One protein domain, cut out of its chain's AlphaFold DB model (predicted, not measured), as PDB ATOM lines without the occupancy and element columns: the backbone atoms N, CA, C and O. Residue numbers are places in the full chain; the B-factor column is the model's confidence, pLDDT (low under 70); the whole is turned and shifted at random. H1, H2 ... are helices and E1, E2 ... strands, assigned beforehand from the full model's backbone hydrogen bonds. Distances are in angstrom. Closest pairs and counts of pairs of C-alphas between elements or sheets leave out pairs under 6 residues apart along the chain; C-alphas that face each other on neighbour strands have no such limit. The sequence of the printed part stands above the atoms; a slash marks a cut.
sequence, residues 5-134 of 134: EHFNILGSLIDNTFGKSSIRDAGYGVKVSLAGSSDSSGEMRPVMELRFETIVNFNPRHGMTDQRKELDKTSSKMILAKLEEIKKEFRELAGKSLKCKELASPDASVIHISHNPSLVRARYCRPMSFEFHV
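What this domain is: This is residues 5 to 134 of the 134 residues of an uncharacterized protein of Methylococcaceae bacterium TMED69 (UniProt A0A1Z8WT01). A long, twisted sheet of five strands curls round one long helix, H2, and a second, short helix, H1, packs on the sheet and on the last part of H2. H2 and the long strands E2 and E5 make the length of the body, while the tip of the hairpin E1 and E2, residues 39 to 43, sticks out. The printed part has 130 residues with two named helices and five named strands, in the order H1, E1, E2, H2, E3, E4, E5; the class is mixed, helices and strands. The sheet is branched at E5, and its neighbour pairs are antiparallel. The whole is elongated, spanning 53 by 34 by 23 A, and only just loose, close to compact, with a radius of gyration of the C-alphas of 16.9 A.

How they stand to each other: Begin at E5, residues 119 to 133, which has three neighbours. On one side of it is E2, residues 44 to 58, antiparallel at 163 degrees; look for N 50 and O 128, 2.8 A apart. On the other side are E3, residues 99 to 104, with N 101 and O 131 at 2.8 A, and E4, residues 109 to 116, with N 111 and O 123 at 2.8 A. E4 and E5 form a hairpin, and E4 bends by 60 degrees at residue 113. On the other side of E2 from E5 is the edge strand E1, residues 28 to 38; E1 and E2 form a hairpin, with N 33 and O 49 at 2.8 A. The sheet curls round H2, residues 64 to 94; the closest C-alphas of H2 and E2 are those of Ser 75 and Phe 52, 5.9 A apart. H1, residues 5 to 14, is on the sheet at a height of 9.6 A. H1 touches H2 at a steep tilt of 44 degrees, opposite ways, through residues 86 to 94 of H2 alone; their closest C-alphas, those of His 6 and Ala 94, are 6.7 A apart. In H1 and H2 every O i to N i+4 pair is within hydrogen-bond range.

Where its parts are: Find C-alpha 119 at (-30.153, 57.590, -19.134); from there E5 runs 44.4 A to C-alpha 133. E2 covers 41.6 A, E1 31.3 A, E4 19.4 A and E3 15.7 A. H2 starts at C-alpha 64, (-39.513, 58.297, -23.976), and runs 44.2 A to C-alpha 94. H1 starts at C-alpha 5, (-29.785, 37.818, -64.055), and is 14.2 A long.

The domain as a whole: Look at Gly 95 and Pro 117 for the two C-alphas farthest apart, 54.1 A. The printed part has no cut. The link from H1 to E1, residues 15 to 27, is long, and the other links are tight. Mean pLDDT of the printed part is 79.9; it is under 70 at residues 15 to 26, 36 to 44 and 115.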
ATOM      1  N   GLU A   5     -30.800  36.774 -63.869       80.00
ATOM      2  CA  GLU A   5     -29.785  37.818 -64.055       80.00
ATOM      3  C   GLU A   5     -30.065  39.051 -63.193       80.00
ATOM      4  O   GLU A   5     -29.186  39.520 -62.477       80.00
ATOM      5  N   HIS A   6     -31.307  39.547 -63.190       80.56
ATOM      6  CA  HIS A   6     -31.694  40.673 -62.340       80.56
ATOM      7  C   HIS A   6     -31.587  40.326 -60.847       80.56
ATOM      8  O   HIS A   6     -31.203  41.177 -60.045       80.56
ATOM      9  N   PHE A   7     -31.903  39.086 -60.465       81.56
ATOM     10  CA  PHE A   7     -31.735  38.617 -59.090       81.56
ATOM     11  C   PHE A   7     -30.258  38.581 -58.682       81.56
ATOM     12  O   PHE A   7     -29.924  39.035 -57.593       81.56
ATOM     13  N   ASN A   8     -29.364  38.134 -59.566       81.69
ATOM     14  CA  ASN A   8     -27.921  38.129 -59.316       81.69
ATOM     15  C   ASN A   8     -27.344  39.547 -59.218       81.69
ATOM     16  O   ASN A   8     -26.500  39.799 -58.363       81.69
ATOM     17  N   ILE A   9     -27.827  40.486 -60.040       81.88
ATOM     18  CA  ILE A   9     -27.453  41.905 -59.939       81.88
ATOM     19  C   ILE A   9     -27.872  42.462 -58.572       81.88
ATOM     20  O   ILE A   9     -27.056  43.078 -57.894       81.88
ATOM     21  N   LEU A  10     -29.106  42.198 -58.121       81.56
ATOM     22  CA  LEU A  10     -29.548  42.589 -56.775       81.56
ATOM     23  C   LEU A  10     -28.724  41.916 -55.678       81.56
ATOM     24  O   LEU A  10     -28.326  42.581 -54.728       81.56
ATOM     25  N   GLY A  11     -28.438  40.622 -55.822       79.88
ATOM     26  CA  GLY A  11     -27.568  39.883 -54.917       79.88
ATOM     27  C   GLY A  11     -26.204  40.552 -54.792       79.88
ATOM     28  O   GLY A  11     -25.779  40.830 -53.682       79.88
ATOM     29  N   SER A  12     -25.571  40.920 -55.907       80.44
ATOM     30  CA  SER A  12     -24.280  41.617 -55.914       80.44
ATOM     31  C   SER A  12     -24.342  43.037 -55.345       80.44
ATOM     32  O   SER A  12     -23.359  43.497 -54.774       80.44
ATOM     33  N   LEU A  13     -25.463  43.747 -55.508       78.31
ATOM     34  CA  LEU A  13     -25.660  45.077 -54.920       78.31
ATOM     35  C   LEU A  13     -25.820  45.007 -53.394       78.31
ATOM     36  O   LEU A  13     -25.414  45.919 -52.671       78.31
ATOM     37  N   ILE A  14     -26.422  43.924 -52.898       76.88
ATOM     38  CA  ILE A  14     -26.768  43.735 -51.486       76.88
ATOM     39  C   ILE A  14     -25.635  43.034 -50.720       76.88
ATOM     40  O   ILE A  14     -25.336  43.418 -49.584       76.88
ATOM     41  N   ASP A  15     -24.982  42.047 -51.337       65.62
ATOM     42  CA  ASP A  15     -23.873  41.267 -50.784       65.62
ATOM     43  C   ASP A  15     -22.567  42.063 -50.831       65.62
ATOM     44  O   ASP A  15     -21.653  41.840 -51.621       65.62
ATOM     45  N   ASN A  16     -22.493  43.047 -49.945       56.81
ATOM     46  CA  ASN A  16     -21.262  43.744 -49.633       56.81
ATOM     47  C   ASN A  16     -20.660  43.110 -48.383       56.81
ATOM     48  O   ASN A  16     -20.817  43.626 -47.272       56.81
ATOM     49  N   THR A  17     -19.943  42.006 -48.577       46.59
ATOM     50  CA  THR A  17     -19.295  41.153 -47.564       46.59
ATOM     51  C   THR A  17     -18.238  41.866 -46.689       46.59
ATOM     52  O   THR A  17     -17.538  41.226 -45.913       46.59
ATOM     53  N   PHE A  18     -18.143  43.200 -46.737       45.38
ATOM     54  CA  PHE A  18     -17.280  44.041 -45.898       45.38
ATOM     55  C   PHE A  18     -17.941  45.386 -45.518       45.38
ATOM     56  O   PHE A  18     -17.418  46.467 -45.781       45.38
ATOM     57  N   GLY A  19     -19.112  45.352 -44.876       47.00
ATOM     58  CA  GLY A  19     -19.575  46.458 -44.021       47.00
ATOM     59  C   GLY A  19     -20.164  47.707 -44.698       47.00
ATOM     60  O   GLY A  19     -20.666  48.568 -43.978       47.00
ATOM     61  N   LYS A  20     -20.195  47.818 -46.036       47.31
ATOM     62  CA  LYS A  20     -20.868  48.937 -46.743       47.31
ATOM     63  C   LYS A  20     -22.400  48.891 -46.682       47.31
ATOM     64  O   LYS A  20     -23.034  49.942 -46.640       47.31
ATOM     65  N   SER A  21     -22.999  47.701 -46.591       48.41
ATOM     66  CA  SER A  21     -24.440  47.536 -46.323       48.41
ATOM     67  C   SER A  21     -24.817  47.915 -44.885       48.41
ATOM     68  O   SER A  21     -25.976  47.854 -44.506       48.41
ATOM     69  N   SER A  22     -23.852  48.343 -44.072       50.97
ATOM     70  CA  SER A  22     -24.060  48.974 -42.777       50.97
ATOM     71  C   SER A  22     -23.318  50.307 -42.769       50.97
ATOM     72  O   SER A  22     -22.258  50.416 -42.162       50.97
ATOM     73  N   ILE A  23     -23.841  51.318 -43.473       53.31
ATOM     74  CA  ILE A  23     -23.354  52.703 -43.367       53.31
ATOM     75  C   ILE A  23     -23.318  53.049 -41.875       53.31
ATOM     76  O   ILE A  23     -24.378  53.155 -41.278       53.31
ATOM     77  N   ARG A  24     -22.129  53.151 -41.266       53.97
ATOM     78  CA  ARG A  24     -21.932  53.502 -39.842       53.97
ATOM     79  C   ARG A  24     -21.701  54.999 -39.624       53.97
ATOM     80  O   ARG A  24     -21.591  55.423 -38.477       53.97
ATOM     81  N   ASP A  25     -21.663  55.791 -40.694       51.84
ATOM     82  CA  ASP A  25     -21.224  57.194 -40.664       51.84
ATOM     83  C   ASP A  25     -22.126  58.137 -39.852       51.84
ATOM     84  O   ASP A  25     -21.712  59.239 -39.511       51.84
ATOM     85  N   ALA A  26     -23.339  57.712 -39.485       60.88
ATOM     86  CA  ALA A  26     -24.312  58.558 -38.790       60.88
ATOM     87  C   ALA A  26     -24.858  57.959 -37.474       60.88
ATOM     88  O   ALA A  26     -25.903  58.384 -36.983       60.88
ATOM     89  N   GLY A  27     -24.184  56.959 -36.887       72.44
ATOM     90  CA  GLY A  27     -24.609  56.348 -35.610       72.44
ATOM     91  C   GLY A  27     -25.818  55.401 -35.710       72.44
ATOM     92  O   GLY A  27     -26.331  54.911 -34.700       72.44
ATOM     93  N   TYR A  28     -26.262  55.096 -36.926       79.69
ATOM     94  CA  TYR A  28     -27.235  54.054 -37.252       79.69
ATOM     95  C   TYR A  28     -26.681  53.179 -38.378       79.69
ATOM     96  O   TYR A  28     -25.681  53.542 -38.978       79.69
ATOM     97  N   GLY A  29     -27.310  52.039 -38.663       82.44
ATOM     98  CA  GLY A  29     -27.022  51.209 -39.831       82.44
ATOM     99  C   GLY A  29     -28.307  50.644 -40.430       82.44
ATOM    100  O   GLY A  29     -29.203  50.244 -39.692       82.44
ATOM    101  N   VAL A  30     -28.407  50.612 -41.760       84.75
ATOM    102  CA  VAL A  30     -29.539  50.000 -42.479       84.75
ATOM    103  C   VAL A  30     -29.065  48.716 -43.133       84.75
ATOM    104  O   VAL A  30     -28.492  48.764 -44.212       84.75
ATOM    105  N   LYS A  31     -29.298  47.578 -42.480       84.19
ATOM    106  CA  LYS A  31     -28.963  46.262 -43.028       84.19
ATOM    107  C   LYS A  31     -29.939  45.895 -44.130       84.19
ATOM    108  O   LYS A  31     -31.125  46.186 -44.013       84.19
ATOM    109  N   VAL A  32     -29.448  45.214 -45.153       85.56
ATOM    110  CA  VAL A  32     -30.256  44.731 -46.272       85.56
ATOM    111  C   VAL A  32     -30.042  43.229 -46.391       85.56
ATOM    112  O   VAL A  32     -28.903  42.768 -46.357       85.56
ATOM    113  N   SER A  33     -31.129  42.473 -46.481       83.69
ATOM    114  CA  SER A  33     -31.127  41.020 -46.631       83.69
ATOM    115  C   SER A  33     -32.039  40.641 -47.787       83.69
ATOM    116  O   SER A  33     -33.177  41.103 -47.843       83.69
ATOM    117  N   LEU A  34     -31.555  39.800 -48.697       82.12
ATOM    118  CA  LEU A  34     -32.347  39.257 -49.796       82.12
ATOM    119  C   LEU A  34     -32.711  37.810 -49.462       82.12
ATOM    120  O   LEU A  34     -31.833  36.980 -49.244       82.12
ATOM    121  N   ALA A  35     -34.004  37.511 -49.411       73.06
ATOM    122  CA  ALA A  35     -34.530  36.174 -49.190       73.06
ATOM    123  C   ALA A  35     -35.415  35.763 -50.372       73.06
ATOM    124  O   ALA A  35     -36.235  36.535 -50.864       73.06
ATOM    125  N   GLY A  36     -35.272  34.521 -50.829       65.25
ATOM    126  CA  GLY A  36     -36.295  33.900 -51.663       65.25
ATOM    127  C   GLY A  36     -37.417  33.409 -50.757       65.25
ATOM    128  O   GLY A  36     -37.169  32.558 -49.908       65.25
ATOM    129  N   SER A  37     -38.629  33.940 -50.910       60.38
ATOM    130  CA  SER A  37     -39.808  33.374 -50.256       60.38
ATOM    131  C   SER A  37     -40.550  32.515 -51.274       60.38
ATOM    132  O   SER A  37     -40.866  32.983 -52.368       60.38
ATOM    133  N   SER A  38     -40.761  31.242 -50.952       52.78
ATOM    134  CA  SER A  38     -41.637  30.366 -51.726       52.78
ATOM    135  C   SER A  38     -43.062  30.536 -51.217       52.78
ATOM    136  O   SER A  38     -43.334  30.213 -50.057       52.78
ATOM    137  N   ASP A  39     -43.968  31.008 -52.068       55.66
ATOM    138  CA  ASP A  39     -45.396  30.940 -51.761       55.66
ATOM    139  C   ASP A  39     -45.854  29.470 -51.723       55.66
ATOM    140  O   ASP A  39     -45.196  28.569 -52.251       55.66
ATOM    141  N   SER A  40     -47.022  29.210 -51.130       51.00
ATOM    142  CA  SER A  40     -47.670  27.887 -51.102       51.00
ATOM    143  C   SER A  40     -47.963  27.300 -52.494       51.00
ATOM    144  O   SER A  40     -48.296  26.122 -52.605       51.00
ATOM    145  N   SER A  41     -47.803  28.100 -53.554       55.94
ATOM    146  CA  SER A  41     -47.834  27.702 -54.966       55.94
ATOM    147  C   SER A  41     -46.501  27.153 -55.502       55.94
ATOM    148  O   SER A  41     -46.439  26.749 -56.659       55.94
ATOM    149  N   GLY A  42     -45.428  27.146 -54.702       55.41
ATOM    150  CA  GLY A  42     -44.079  26.772 -55.145       55.41
ATOM    151  C   GLY A  42     -43.375  27.850 -55.978       55.41
ATOM    152  O   GLY A  42     -42.267  27.629 -56.464       55.41
ATOM    153  N   GLU A  43     -43.989  29.025 -56.140       60.12
ATOM    154  CA  GLU A  43     -43.400  30.153 -56.858       60.12
ATOM    155  C   GLU A  43     -42.409  30.912 -55.967       60.12
ATOM    156  O   GLU A  43     -42.737  31.334 -54.858       60.12
ATOM    157  N   MET A  44     -41.189  31.112 -56.471       61.91
ATOM    158  CA  MET A  44     -40.150  31.881 -55.788       61.91
ATOM    159  C   MET A  44     -40.357  33.377 -56.037       61.91
ATOM    160  O   MET A  44     -40.161  33.871 -57.152       61.91
ATOM    161  N   ARG A  45     -40.722  34.110 -54.986       73.06
ATOM    162  CA  ARG A  45     -40.839  35.568 -55.002       73.06
ATOM    163  C   ARG A  45     -39.649  36.184 -54.266       73.06
ATOM    164  O   ARG A  45     -39.396  35.837 -53.108       73.06
ATOM    165  N   PRO A  46     -38.871  37.063 -54.920       77.75
ATOM    166  CA  PRO A  46     -37.750  37.728 -54.275       77.75
ATOM    167  C   PRO A  46     -38.281  38.741 -53.255       77.75
ATOM    168  O   PRO A  46     -38.969  39.702 -53.611       77.75
ATOM    169  N   VAL A  47     -37.934  38.536 -51.989       84.00
ATOM    170  CA  VAL A  47     -38.267  39.436 -50.887       84.00
ATOM    171  C   VAL A  47     -36.981  40.048 -50.352       84.00
ATOM    172  O   VAL A  47     -36.005  39.348 -50.096       84.00
ATOM    173  N   MET A  48     -36.969  41.360 -50.156       85.88
ATOM    174  CA  MET A  48     -35.876  42.056 -49.489       85.88
ATOM    175  C   MET A  48     -36.342  42.656 -48.183       85.88
ATOM    176  O   MET A  48     -37.316  43.403 -48.138       85.88
ATOM    177  N   GLU A  49     -35.606  42.353 -47.126       87.62
ATOM    178  CA  GLU A  49     -35.776  42.960 -45.819       87.62
ATOM    179  C   GLU A  49     -34.718  44.051 -45.641       87.62
ATOM    180  O   GLU A  49     -33.516  43.784 -45.715       87.62
ATOM    181  N   LEU A  50     -35.158  45.282 -45.384       88.19
ATOM    182  CA  LEU A  50     -34.296  46.346 -44.885       88.19
ATOM    183  C   LEU A  50     -34.562  46.541 -43.403       88.19
ATOM    184  O   LEU A  50     -35.705  46.643 -42.964       88.19
ATOM    185  N   ARG A  51     -33.493  46.650 -42.624       88.81
ATOM    186  CA  ARG A  51     -33.566  46.778 -41.177       88.81
ATOM    187  C   ARG A  51     -32.713  47.935 -40.704       88.81
ATOM    188  O   ARG A  51     -31.486  47.870 -40.741       88.81
ATOM    189  N   PHE A  52     -33.370  48.978 -40.217       89.44
ATOM    190  CA  PHE A  52     -32.703  50.075 -39.529       89.44
ATOM    191  C   PHE A  52     -32.361  49.657 -38.101       89.44
ATOM    192  O   PHE A  52     -33.234  49.202 -37.365       89.44
ATOM    193  N   GLU A  53     -31.110  49.842 -37.699       89.50
ATOM    194  CA  GLU A  53     -30.613  49.562 -36.357       89.50
ATOM    195  C   GLU A  53     -29.798  50.748 -35.834       89.50
ATOM    196  O   GLU A  53     -28.908  51.255 -36.513       89.50
ATOM    197  N   THR A  54     -30.060  51.178 -34.601       89.06
ATOM    198  CA  THR A  54     -29.271  52.227 -33.938       89.06
ATOM    199  C   THR A  54     -29.234  52.015 -32.426       89.06
ATOM    200  O   THR A  54     -30.112  51.363 -31.851       89.06
ATOM    201  N   ILE A  55     -28.199  52.549 -31.782       88.44
ATOM    202  CA  ILE A  55     -28.095  52.609 -30.325       88.44
ATOM    203  C   ILE A  55     -28.551  53.998 -29.898       88.44
ATOM    204  O   ILE A  55     -27.972  55.002 -30.305       88.44
ATOM    205  N   VAL A  56     -29.568  54.042 -29.047       88.19
ATOM    206  CA  VAL A  56     -30.173  55.277 -28.555       88.19
ATOM    207  C   VAL A  56     -30.027  55.373 -27.050       88.19
ATOM    208  O   VAL A  56     -30.068  54.377 -26.327       88.19
ATOM    209  N   ASN A  57     -29.842  56.600 -26.585       87.62
ATOM    210  CA  ASN A  57     -29.815  56.939 -25.176       87.62
ATOM    211  C   ASN A  57     -31.067  57.754 -24.894       87.62
ATOM    212  O   ASN A  57     -31.115  58.942 -25.205       87.62
ATOM    213  N   PHE A  58     -32.083  57.112 -24.339       84.50
ATOM    214  CA  PHE A  58     -33.291  57.817 -23.984       84.50
ATOM    215  C   PHE A  58     -33.120  58.553 -22.662       84.50
ATOM    216  O   PHE A  58     -32.663  57.981 -21.667       84.50
ATOM    217  N   ASN A  59     -33.543  59.815 -22.637       83.94
ATOM    218  CA  ASN A  59     -33.636  60.579 -21.402       83.94
ATOM    219  C   ASN A  59     -35.055  60.447 -20.818       83.94
ATOM    220  O   ASN A  59     -35.993  60.980 -21.423       83.94
ATOM    221  N   PRO A  60     -35.236  59.801 -19.647       78.00
ATOM    222  CA  PRO A  60     -36.556  59.609 -19.043       78.00
ATOM    223  C   PRO A  60     -37.296  60.920 -18.752       78.00
ATOM    224  O   PRO A  60     -38.522  60.948 -18.765       78.00
ATOM    225  N   ARG A  61     -36.562  62.021 -18.524       78.44
ATOM    226  CA  ARG A  61     -37.136  63.333 -18.180       78.44
ATOM    227  C   ARG A  61     -37.765  64.058 -19.368       78.44
ATOM    228  O   ARG A  61     -38.659  64.867 -19.168       78.44
ATOM    229  N   HIS A  62     -37.312  63.766 -20.586       72.06
ATOM    230  CA  HIS A  62     -37.807  64.398 -21.815       72.06
ATOM    231  C   HIS A  62     -38.918  63.588 -22.497       72.06
ATOM    232  O   HIS A  62     -39.292  63.895 -23.621       72.06
ATOM    233  N   GLY A  63     -39.432  62.543 -21.839       75.06
ATOM    234  CA  GLY A  63     -40.458  61.667 -22.397       75.06
ATOM    235  C   GLY A  63     -39.889  60.681 -23.420       75.06
ATOM    236  O   GLY A  63     -39.475  61.043 -24.521       75.06
ATOM    237  N   MET A  64     -39.911  59.392 -23.075       79.50
ATOM    238  CA  MET A  64     -39.513  58.297 -23.976       79.50
ATOM    239  C   MET A  64     -40.353  58.276 -25.263       79.50
ATOM    240  O   MET A  64     -39.870  57.900 -26.329       79.50
ATOM    241  N   THR A  65     -41.624  58.664 -25.153       83.69
ATOM    242  CA  THR A  65     -42.613  58.580 -26.229       83.69
ATOM    243  C   THR A  65     -42.268  59.489 -27.405       83.69
ATOM    244  O   THR A  65     -42.364  59.054 -28.550       83.69
ATOM    245  N   ASP A  66     -41.843  60.725 -27.147       86.38
ATOM    246  CA  ASP A  66     -41.566  61.688 -28.217       86.38
ATOM    247  C   ASP A  66     -40.242  61.372 -28.917       86.38
ATOM    248  O   ASP A  66     -40.199  61.317 -30.145       86.38
ATOM    249  N   GLN A  67     -39.213  60.990 -28.152       85.62
ATOM    250  CA  GLN A  67     -37.954  60.472 -28.701       85.62
ATOM    251  C   GLN A  67     -38.184  59.224 -29.571       85.62
ATOM    252  O   GLN A  67     -37.586  59.083 -30.637       85.62
ATOM    253  N   ARG A  68     -39.091  58.321 -29.168       86.62
ATOM    254  CA  ARG A  68     -39.463  57.158 -29.989       86.62
ATOM    255  C   ARG A  68     -40.160  57.571 -31.287       86.62
ATOM    256  O   ARG A  68     -39.797  57.058 -32.341       86.62
ATOM    257  N   LYS A  69     -41.108  58.513 -31.240       89.31
ATOM    258  CA  LYS A  69     -41.796  59.011 -32.446       89.31
ATOM    259  C   LYS A  69     -40.825  59.641 -33.446       89.31
ATOM    260  O   LYS A  69     -40.983  59.462 -34.652       89.31
ATOM    261  N   GLU A  70     -39.829  60.385 -32.970       89.12
ATOM    262  CA  GLU A  70     -38.786  60.952 -33.833       89.12
ATOM    263  C   GLU A  70     -37.917  59.864 -34.472       89.12
ATOM    264  O   GLU A  70     -37.622  59.930 -35.671       89.12
ATOM    265  N   LEU A  71     -37.569  58.825 -33.708       89.19
ATOM    266  CA  LEU A  71     -36.850  57.660 -34.225       89.19
ATOM    267  C   LEU A  71     -37.671  56.886 -35.257       89.19
ATOM    268  O   LEU A  71     -37.109  56.468 -36.263       89.19
ATOM    269  N   ASP A  72     -38.986  56.749 -35.072       90.50
ATOM    270  CA  ASP A  72     -39.879  56.093 -36.036       90.50
ATOM    271  C   ASP A  72     -39.940  56.835 -37.377       90.50
ATOM    272  O   ASP A  72     -39.886  56.215 -38.445       90.50
ATOM    273  N   LYS A  73     -39.993  58.171 -37.340       90.50
ATOM    274  CA  LYS A  73     -39.929  59.001 -38.552       90.50
ATOM    275  C   LYS A  73     -38.569  58.883 -39.234       90.50
ATOM    276  O   LYS A  73     -38.495  58.719 -40.453       90.50
ATOM    277  N   THR A  74     -37.497  58.959 -38.449       89.88
ATOM    278  CA  THR A  74     -36.124  58.922 -38.961       89.88
ATOM    279  C   THR A  74     -35.803  57.563 -39.570       89.88
ATOM    280  O   THR A  74     -35.322  57.504 -40.698       89.88
ATOM    281  N   SER A  75     -36.124  56.471 -38.880       90.50
ATOM    282  CA  SER A  75     -35.852  55.112 -39.348       90.50
ATOM    283  C   SER A  75     -36.569  54.815 -40.663       90.50
ATOM    284  O   SER A  75     -35.935  54.347 -41.606       90.50
ATOM    285  N   SER A  76     -37.848  55.183 -40.770       90.44
ATOM    286  CA  SER A  76     -38.630  55.023 -42.001       90.44
ATOM    287  C   SER A  76     -38.021  55.816 -43.159       90.44
ATOM    288  O   SER A  76     -37.835  55.281 -44.250       90.44
ATOM    289  N   LYS A  77     -37.626  57.074 -42.914       90.25
ATOM    290  CA  LYS A  77     -36.963  57.911 -43.925       90.25
ATOM    291  C   LYS A  77     -35.647  57.293 -44.404       90.25
ATOM    292  O   LYS A  77     -35.386  57.300 -45.603       90.25
ATOM    293  N   MET A  78     -34.836  56.754 -43.494       88.50
ATOM    294  CA  MET A  78     -33.545  56.150 -43.845       88.50
ATOM    295  C   MET A  78     -33.700  54.830 -44.600       88.50
ATOM    296  O   MET A  78     -32.949  54.581 -45.542       88.50
ATOM    297  N   ILE A  79     -34.687  54.006 -44.239       88.94
ATOM    298  CA  ILE A  79     -34.993  52.774 -44.974       88.94
ATOM    299  C   ILE A  79     -35.436  53.103 -46.403       88.94
ATOM    300  O   ILE A  79     -34.905  52.530 -47.352       88.94
ATOM    301  N   LEU A  80     -36.355  54.058 -46.568       89.94
ATOM    302  CA  LEU A  80     -36.825  54.476 -47.889       89.94
ATOM    303  C   LEU A  80     -35.708  55.110 -48.723       89.94
ATOM    304  O   LEU A  80     -35.581  54.797 -49.902       89.94
ATOM    305  N   ALA A  81     -34.855  55.940 -48.118       89.62
ATOM    306  CA  ALA A  81     -33.694  56.499 -48.805       89.62
ATOM    307  C   ALA A  81     -32.748  55.397 -49.307       89.62
ATOM    308  O   ALA A  81     -32.295  55.456 -50.450       89.62
ATOM    309  N   LYS A  82     -32.505  54.359 -48.493       87.06
ATOM    310  CA  LYS A  82     -31.675  53.223 -48.907       87.06
ATOM    311  C   LYS A  82     -32.333  52.398 -50.014       87.06
ATOM    312  O   LYS A  82     -31.650  51.941 -50.924       87.06
ATOM    313  N   LEU A  83     -33.654  52.233 -49.970       88.88
ATOM    314  CA  LEU A  83     -34.404  51.570 -51.035       88.88
ATOM    315  C   LEU A  83     -34.282  52.324 -52.369       88.88
ATOM    316  O   LEU A  83     -34.088  51.695 -53.406       88.88
ATOM    317  N   GLU A  84     -34.365  53.656 -52.354       90.00
ATOM    318  CA  GLU A  84     -34.188  54.479 -53.559       90.00
ATOM    319  C   GLU A  84     -32.755  54.421 -54.106       90.00
ATOM    320  O   GLU A  84     -32.568  54.361 -55.321       90.00
ATOM    321  N   GLU A  85     -31.745  54.360 -53.234       88.19
ATOM    322  CA  GLU A  85     -30.350  54.130 -53.632       88.19
ATOM    323  C   GLU A  85     -30.199  52.784 -54.360       88.19
ATOM    324  O   GLU A  85     -29.705  52.750 -55.484       88.19
ATOM    325  N   ILE A  86     -30.744  51.701 -53.793       87.12
ATOM    326  CA  ILE A  86     -30.719  50.365 -54.412       87.12
ATOM    327  C   ILE A  86     -31.447  50.367 -55.763       87.12
ATOM    328  O   ILE A  86     -30.955  49.794 -56.733       87.12
ATOM    329  N   LYS A  87     -32.612  51.022 -55.867       89.38
ATOM    330  CA  LYS A  87     -33.341  51.146 -57.142       89.38
ATOM    331  C   LYS A  87     -32.531  51.894 -58.196       89.38
ATOM    332  O   LYS A  87     -32.586  51.530 -59.373       89.38
ATOM    333  N   LYS A  88     -31.820  52.950 -57.793       89.62
ATOM    334  CA  LYS A  88     -30.974  53.745 -58.684       89.62
ATOM    335  C   LYS A  88     -29.802  52.910 -59.196       89.62
ATOM    336  O   LYS A  88     -29.642  52.802 -60.408       89.62
ATOM    337  N   GLU A  89     -29.062  52.267 -58.298       87.25
ATOM    338  CA  GLU A  89     -27.934  51.394 -58.650       87.25
ATOM    339  C   GLU A  89     -28.384  50.218 -59.528       87.25
ATOM    340  O   GLU A  89     -27.762  49.910 -60.543       87.25
ATOM    341  N   PHE A  90     -29.533  49.610 -59.213       87.81
ATOM    342  CA  PHE A  90     -30.113  48.563 -60.051       87.81
ATOM    343  C   PHE A  90     -30.439  49.069 -61.458       87.81
ATOM    344  O   PHE A  90     -30.154  48.382 -62.437       87.81
ATOM    345  N   ARG A  91     -31.021  50.268 -61.586       89.00
ATOM    346  CA  ARG A  91     -31.340  50.851 -62.896       89.00
ATOM    347  C   ARG A  91     -30.086  51.123 -63.722       89.00
ATOM    348  O   ARG A  91     -30.126  50.921 -64.933       89.00
ATOM    349  N   GLU A  92     -29.009  51.572 -63.086       88.31
ATOM    350  CA  GLU A  92     -27.720  51.813 -63.742       88.31
ATOM    351  C   GLU A  92     -27.099  50.511 -64.271       88.31
ATOM    352  O   GLU A  92     -26.572  50.503 -65.381       88.31
ATOM    353  N   LEU A  93     -27.226  49.400 -63.535       86.19
ATOM    354  CA  LEU A  93     -26.652  48.107 -63.924       86.19
ATOM    355  C   LEU A  93     -27.531  47.286 -64.878       86.19
ATOM    356  O   LEU A  93     -27.029  46.693 -65.828       86.19
ATOM    357  N   ALA A  94     -28.841  47.221 -64.631       85.88
ATOM    358  CA  ALA A  94     -29.769  46.362 -65.372       85.88
ATOM    359  C   ALA A  94     -30.499  47.088 -66.518       85.88
ATOM    360  O   ALA A  94     -31.230  46.458 -67.284       85.88
ATOM    361  N   GLY A  95     -30.387  48.419 -66.606       85.25
ATOM    362  CA  GLY A  95     -31.094  49.240 -67.598       85.25
ATOM    363  C   GLY A  95     -32.621  49.270 -67.432       85.25
ATOM    364  O   GLY A  95     -33.325  49.834 -68.270       85.25
ATOM    365  N   LYS A  96     -33.156  48.676 -66.356       85.31
ATOM    366  CA  LYS A  96     -34.594  48.565 -66.063       85.31
ATOM    367  C   LYS A  96     -34.922  49.133 -64.690       85.31
ATOM    368  O   LYS A  96     -34.101  49.125 -63.781       85.31
ATOM    369  N   SER A  97     -36.148  49.623 -64.530       85.94
ATOM    370  CA  SER A  97     -36.637  50.109 -63.240       85.94
ATOM    371  C   SER A  97     -37.050  48.950 -62.336       85.94
ATOM    372  O   SER A  97     -37.882  48.138 -62.733       85.94
ATOM    373  N   LEU A  98     -36.547  48.931 -61.105       85.06
ATOM    374  CA  LEU A  98     -37.016  48.027 -60.060       85.06
ATOM    375  C   LEU A  98     -38.267  48.608 -59.385       85.06
ATOM    376  O   LEU A  98     -38.219  49.689 -58.795       85.06
ATOM    377  N   LYS A  99     -39.393  47.897 -59.462       86.56
ATOM    378  CA  LYS A  99     -40.612  48.211 -58.708       86.56
ATOM    379  C   LYS A  99     -40.618  47.412 -57.411       86.56
ATOM    380  O   LYS A  99     -40.263  46.235 -57.394       86.56
ATOM    381  N   CYS A 100     -41.048  48.055 -56.332       86.19
ATOM    382  CA  CYS A 100     -41.110  47.458 -55.001       86.19
ATOM    383  C   CYS A 100     -42.528  47.586 -54.470       86.19
ATOM    384  O   CYS A 100     -43.116  48.665 -54.556       86.19
ATOM    385  N   LYS A 101     -43.044  46.512 -53.889       86.88
ATOM    386  CA  LYS A 101     -44.291  46.502 -53.135       86.88
ATOM    387  C   LYS A 101     -43.958  46.217 -51.679       86.88
ATOM    388  O   LYS A 101     -43.265  45.251 -51.389       86.88
ATOM    389  N   GLU A 102     -44.423  47.054 -50.763       87.38
ATOM    390  CA  GLU A 102     -44.274  46.783 -49.333       87.38
ATOM    391  C   GLU A 102     -45.136  45.571 -48.949       87.38
ATOM    392  O   GLU A 102     -46.326  45.525 -49.264       87.38
ATOM    393  N   LEU A 103     -44.520  44.575 -48.310       84.62
ATOM    394  CA  LEU A 103     -45.199  43.379 -47.807       84.62
ATOM    395  C   LEU A 103     -45.545  43.523 -46.329       84.62
ATOM    396  O   LEU A 103     -46.649  43.182 -45.911       84.62
ATOM    397  N   ALA A 104     -44.585  44.001 -45.541       83.44
ATOM    398  CA  ALA A 104     -44.734  44.142 -44.105       83.44
ATOM    399  C   ALA A 104     -43.821  45.248 -43.572       83.44
ATOM    400  O   ALA A 104     -42.621  45.256 -43.843       83.44
ATOM    401  N   SER A 105     -44.374  46.122 -42.737       84.69
ATOM    402  CA  SER A 105     -43.620  47.045 -41.885       84.69
ATOM    403  C   SER A 105     -44.003  46.764 -40.428       84.69
ATOM    404  O   SER A 105     -44.850  47.479 -39.883       84.69
ATOM    405  N   PRO A 106     -43.433  45.725 -39.789       83.81
ATOM    406  CA  PRO A 106     -43.653  45.488 -38.367       83.81
ATOM    407  C   PRO A 106     -43.242  46.705 -37.529       83.81
ATOM    408  O   PRO A 106     -42.379  47.501 -37.915       83.81
ATOM    409  N   ASP A 107     -43.863  46.835 -36.358       83.81
ATOM    410  CA  ASP A 107     -43.538  47.909 -35.430       83.81
ATOM    411  C   ASP A 107     -42.068  47.873 -35.014       83.81
ATOM    412  O   ASP A 107     -41.436  46.819 -34.877       83.81
ATOM    413  N   ALA A 108     -41.523  49.061 -34.768       86.62
ATOM    414  CA  ALA A 108     -40.164  49.182 -34.288       86.62
ATOM    415  C   ALA A 108     -40.024  48.580 -32.884       86.62
ATOM    416  O   ALA A 108     -40.798  48.878 -31.966       86.62
ATOM    417  N   SER A 109     -38.980  47.776 -32.721       88.62
ATOM    418  CA  SER A 109     -38.603  47.150 -31.462       88.62
ATOM    419  C   SER A 109     -37.545  47.983 -30.742       88.62
ATOM    420  O   SER A 109     -36.604  48.503 -31.347       88.62
ATOM    421  N   VAL A 110     -37.706  48.107 -29.425       87.56
ATOM    422  CA  VAL A 110     -36.757  48.783 -28.537       87.56
ATOM    423  C   VAL A 110     -36.306  47.778 -27.490       87.56
ATOM    424  O   VAL A 110     -37.100  47.330 -26.669       87.56
ATOM    425  N   ILE A 111     -35.030  47.409 -27.530       87.94
ATOM    426  CA  ILE A 111     -34.428  46.434 -26.619       87.94
ATOM    427  C   ILE A 111     -33.531  47.197 -25.649       87.94
ATOM    428  O   ILE A 111     -32.531  47.783 -26.062       87.94
ATOM    429  N   HIS A 112     -33.879  47.215 -24.364       85.00
ATOM    430  CA  HIS A 112     -33.068  47.887 -23.348       85.00
ATOM    431  C   HIS A 112     -31.729  47.161 -23.171       85.00
ATOM    432  O   HIS A 112     -31.694  45.950 -22.974       85.00
ATOM    433  N   ILE A 113     -30.629  47.911 -23.242       86.00
ATOM    434  CA  ILE A 113     -29.260  47.403 -23.075       86.00
ATOM    435  C   ILE A 113     -28.779  47.667 -21.648       86.00
ATOM    436  O   ILE A 113     -28.136  46.815 -21.043       86.00
ATOM    437  N   SER A 114     -29.081  48.845 -21.097       80.81
ATOM    438  CA  SER A 114     -28.730  49.178 -19.719       80.81
ATOM    439  C   SER A 114     -29.820  49.986 -19.030       80.81
ATOM    440  O   SER A 114     -30.453  50.863 -19.620       80.81
ATOM    441  N   HIS A 115     -30.009  49.694 -17.744       67.19
ATOM    442  CA  HIS A 115     -30.896  50.434 -16.856       67.19
ATOM    443  C   HIS A 115     -30.054  51.379 -15.995       67.19
ATOM    444  O   HIS A 115     -29.719  51.068 -14.856       67.19
ATOM    445  N   ASN A 116     -29.673  52.528 -16.554       78.12
ATOM    446  CA  ASN A 116     -29.211  53.656 -15.749       78.12
ATOM    447  C   ASN A 116     -30.416  54.598 -15.522       78.12
ATOM    448  O   ASN A 116     -31.026  55.029 -16.502       78.12
ATOM    449  N   PRO A 117     -30.769  54.942 -14.264       71.38
ATOM    450  CA  PRO A 117     -31.935  55.779 -13.946       71.38
ATOM    451  C   PRO A 117     -31.920  57.168 -14.596       71.38
ATOM    452  O   PRO A 117     -32.963  57.791 -14.769       71.38
ATOM    453  N   SER A 118     -30.731  57.670 -14.934       77.00
ATOM    454  CA  SER A 118     -30.549  58.977 -15.570       77.00
ATOM    455  C   SER A 118     -30.587  58.923 -17.099       77.00
ATOM    456  O   SER A 118     -30.864  59.938 -17.736       77.00
ATOM    457  N   LEU A 119     -30.314  57.756 -17.694       78.81
ATOM    458  CA  LEU A 119     -30.153  57.590 -19.134       78.81
ATOM    459  C   LEU A 119     -30.330  56.119 -19.518       78.81
ATOM    460  O   LEU A 119     -29.486  55.275 -19.217       78.81
ATOM    461  N   VAL A 120     -31.422  55.802 -20.204       84.81
ATOM    462  CA  VAL A 120     -31.736  54.427 -20.605       84.81
ATOM    463  C   VAL A 120     -31.114  54.168 -21.967       84.81
ATOM    464  O   VAL A 120     -31.539  54.742 -22.969       84.81
ATOM    465  N   ARG A 121     -30.105  53.296 -22.027       88.12
ATOM    466  CA  ARG A 121     -29.522  52.890 -23.308       88.12
ATOM    467  C   ARG A 121     -30.328  51.741 -23.885       88.12
ATOM    468  O   ARG A 121     -30.512  50.718 -23.225       88.12
ATOM    469  N   ALA A 122     -30.756  51.876 -25.130       89.62
ATOM    470  CA  ALA A 122     -31.516  50.858 -25.833       89.62
ATOM    471  C   ALA A 122     -31.037  50.697 -27.276       89.62
ATOM    472  O   ALA A 122     -30.494  51.615 -27.888       89.62
ATOM    473  N   ARG A 123     -31.257  49.510 -27.832       90.19
ATOM    474  CA  ARG A 123     -31.173  49.253 -29.264       90.19
ATOM    475  C   ARG A 123     -32.547  49.487 -29.866       90.19
ATOM    476  O   ARG A 123     -33.504  48.832 -29.461       90.19
ATOM    477  N   TYR A 124     -32.626  50.378 -30.838       90.88
ATOM    478  CA  TYR A 124     -33.811  50.569 -31.659       90.88
ATOM    479  C   TYR A 124     -33.633  49.796 -32.969       90.88
ATOM    480  O   TYR A 124     -32.571  49.870 -33.595       90.88
ATOM    481  N   CYS A 125     -34.657  49.051 -33.375       90.88
ATOM    482  CA  CYS A 125     -34.647  48.245 -34.589       90.88
ATOM    483  C   CYS A 125     -35.996  48.323 -35.311       90.88
ATOM    484  O   CYS A 125     -37.032  48.039 -34.709       90.88
ATOM    485  N   ARG A 126     -35.982  48.652 -36.608       91.19
ATOM    486  CA  ARG A 126     -37.175  48.667 -37.465       91.19
ATOM    487  C   ARG A 126     -36.934  47.854 -38.743       91.19
ATOM    488  O   ARG A 126     -36.141  48.301 -39.573       91.19
ATOM    489  N   PRO A 127     -37.582  46.689 -38.904       90.38
ATOM    490  CA  PRO A 127     -37.603  45.948 -40.161       90.38
ATOM    491  C   PRO A 127     -38.695  46.470 -41.105       90.38
ATOM    492  O   PRO A 127     -39.773  46.860 -40.660       90.38
ATOM    493  N   MET A 128     -38.434  46.422 -42.407       90.56
ATOM    494  CA  MET A 128     -39.419  46.576 -43.477       90.56
ATOM    495  C   MET A 128     -39.106  45.574 -44.588       90.56
ATOM    496  O   MET A 128     -37.954  45.449 -45.005       90.56
ATOM    497  N   SER A 129     -40.131  44.890 -45.082       88.62
ATOM    498  CA  SER A 129     -40.019  43.857 -46.112       88.62
ATOM    499  C   SER A 129     -40.701  44.302 -47.397       88.62
ATOM    500  O   SER A 129     -41.843  44.764 -47.378       88.62
ATOM    501  N   PHE A 130     -40.017  44.109 -48.522       88.06
ATOM    502  CA  PHE A 130     -40.470  44.504 -49.849       88.06
ATOM    503  C   PHE A 130     -40.392  43.335 -50.829       88.06
ATOM    504  O   PHE A 130     -39.405  42.605 -50.862       88.06
ATOM    505  N   GLU A 131     -41.418  43.190 -51.657       86.00
ATOM    506  CA  GLU A 131     -41.448  42.305 -52.818       86.00
ATOM    507  C   GLU A 131     -41.002  43.072 -54.063       86.00
ATOM    508  O   GLU A 131     -41.414  44.220 -54.272       86.00
ATOM    509  N   PHE A 132     -40.181  42.446 -54.905       80.44
ATOM    510  CA  PHE A 132     -39.673  43.083 -56.114       80.44
ATOM    511  C   PHE A 132     -40.276  42.553 -57.405       80.44
ATOM    512  O   PHE A 132     -40.387  41.348 -57.637       80.44
ATOM    513  N   HIS A 133     -40.517  43.489 -58.319       78.69
ATOM    514  CA  HIS A 133     -40.881  43.208 -59.696       78.69
ATOM    515  C   HIS A 133     -40.100  44.136 -60.635       78.69
ATOM    516  O   HIS A 133     -39.988  45.333 -60.385       78.69
ATOM    517  N   VAL A 134     -39.562  43.579 -61.718       70.31
ATOM    518  CA  VAL A 134     -38.960  44.334 -62.832       70.31
ATOM    519  C   VAL A 134     -39.954  44.380 -63.980       70.31
ATOM    520  O   VAL A 134     -40.577  43.313 -64.229       70.31
TER     521      VAL A 134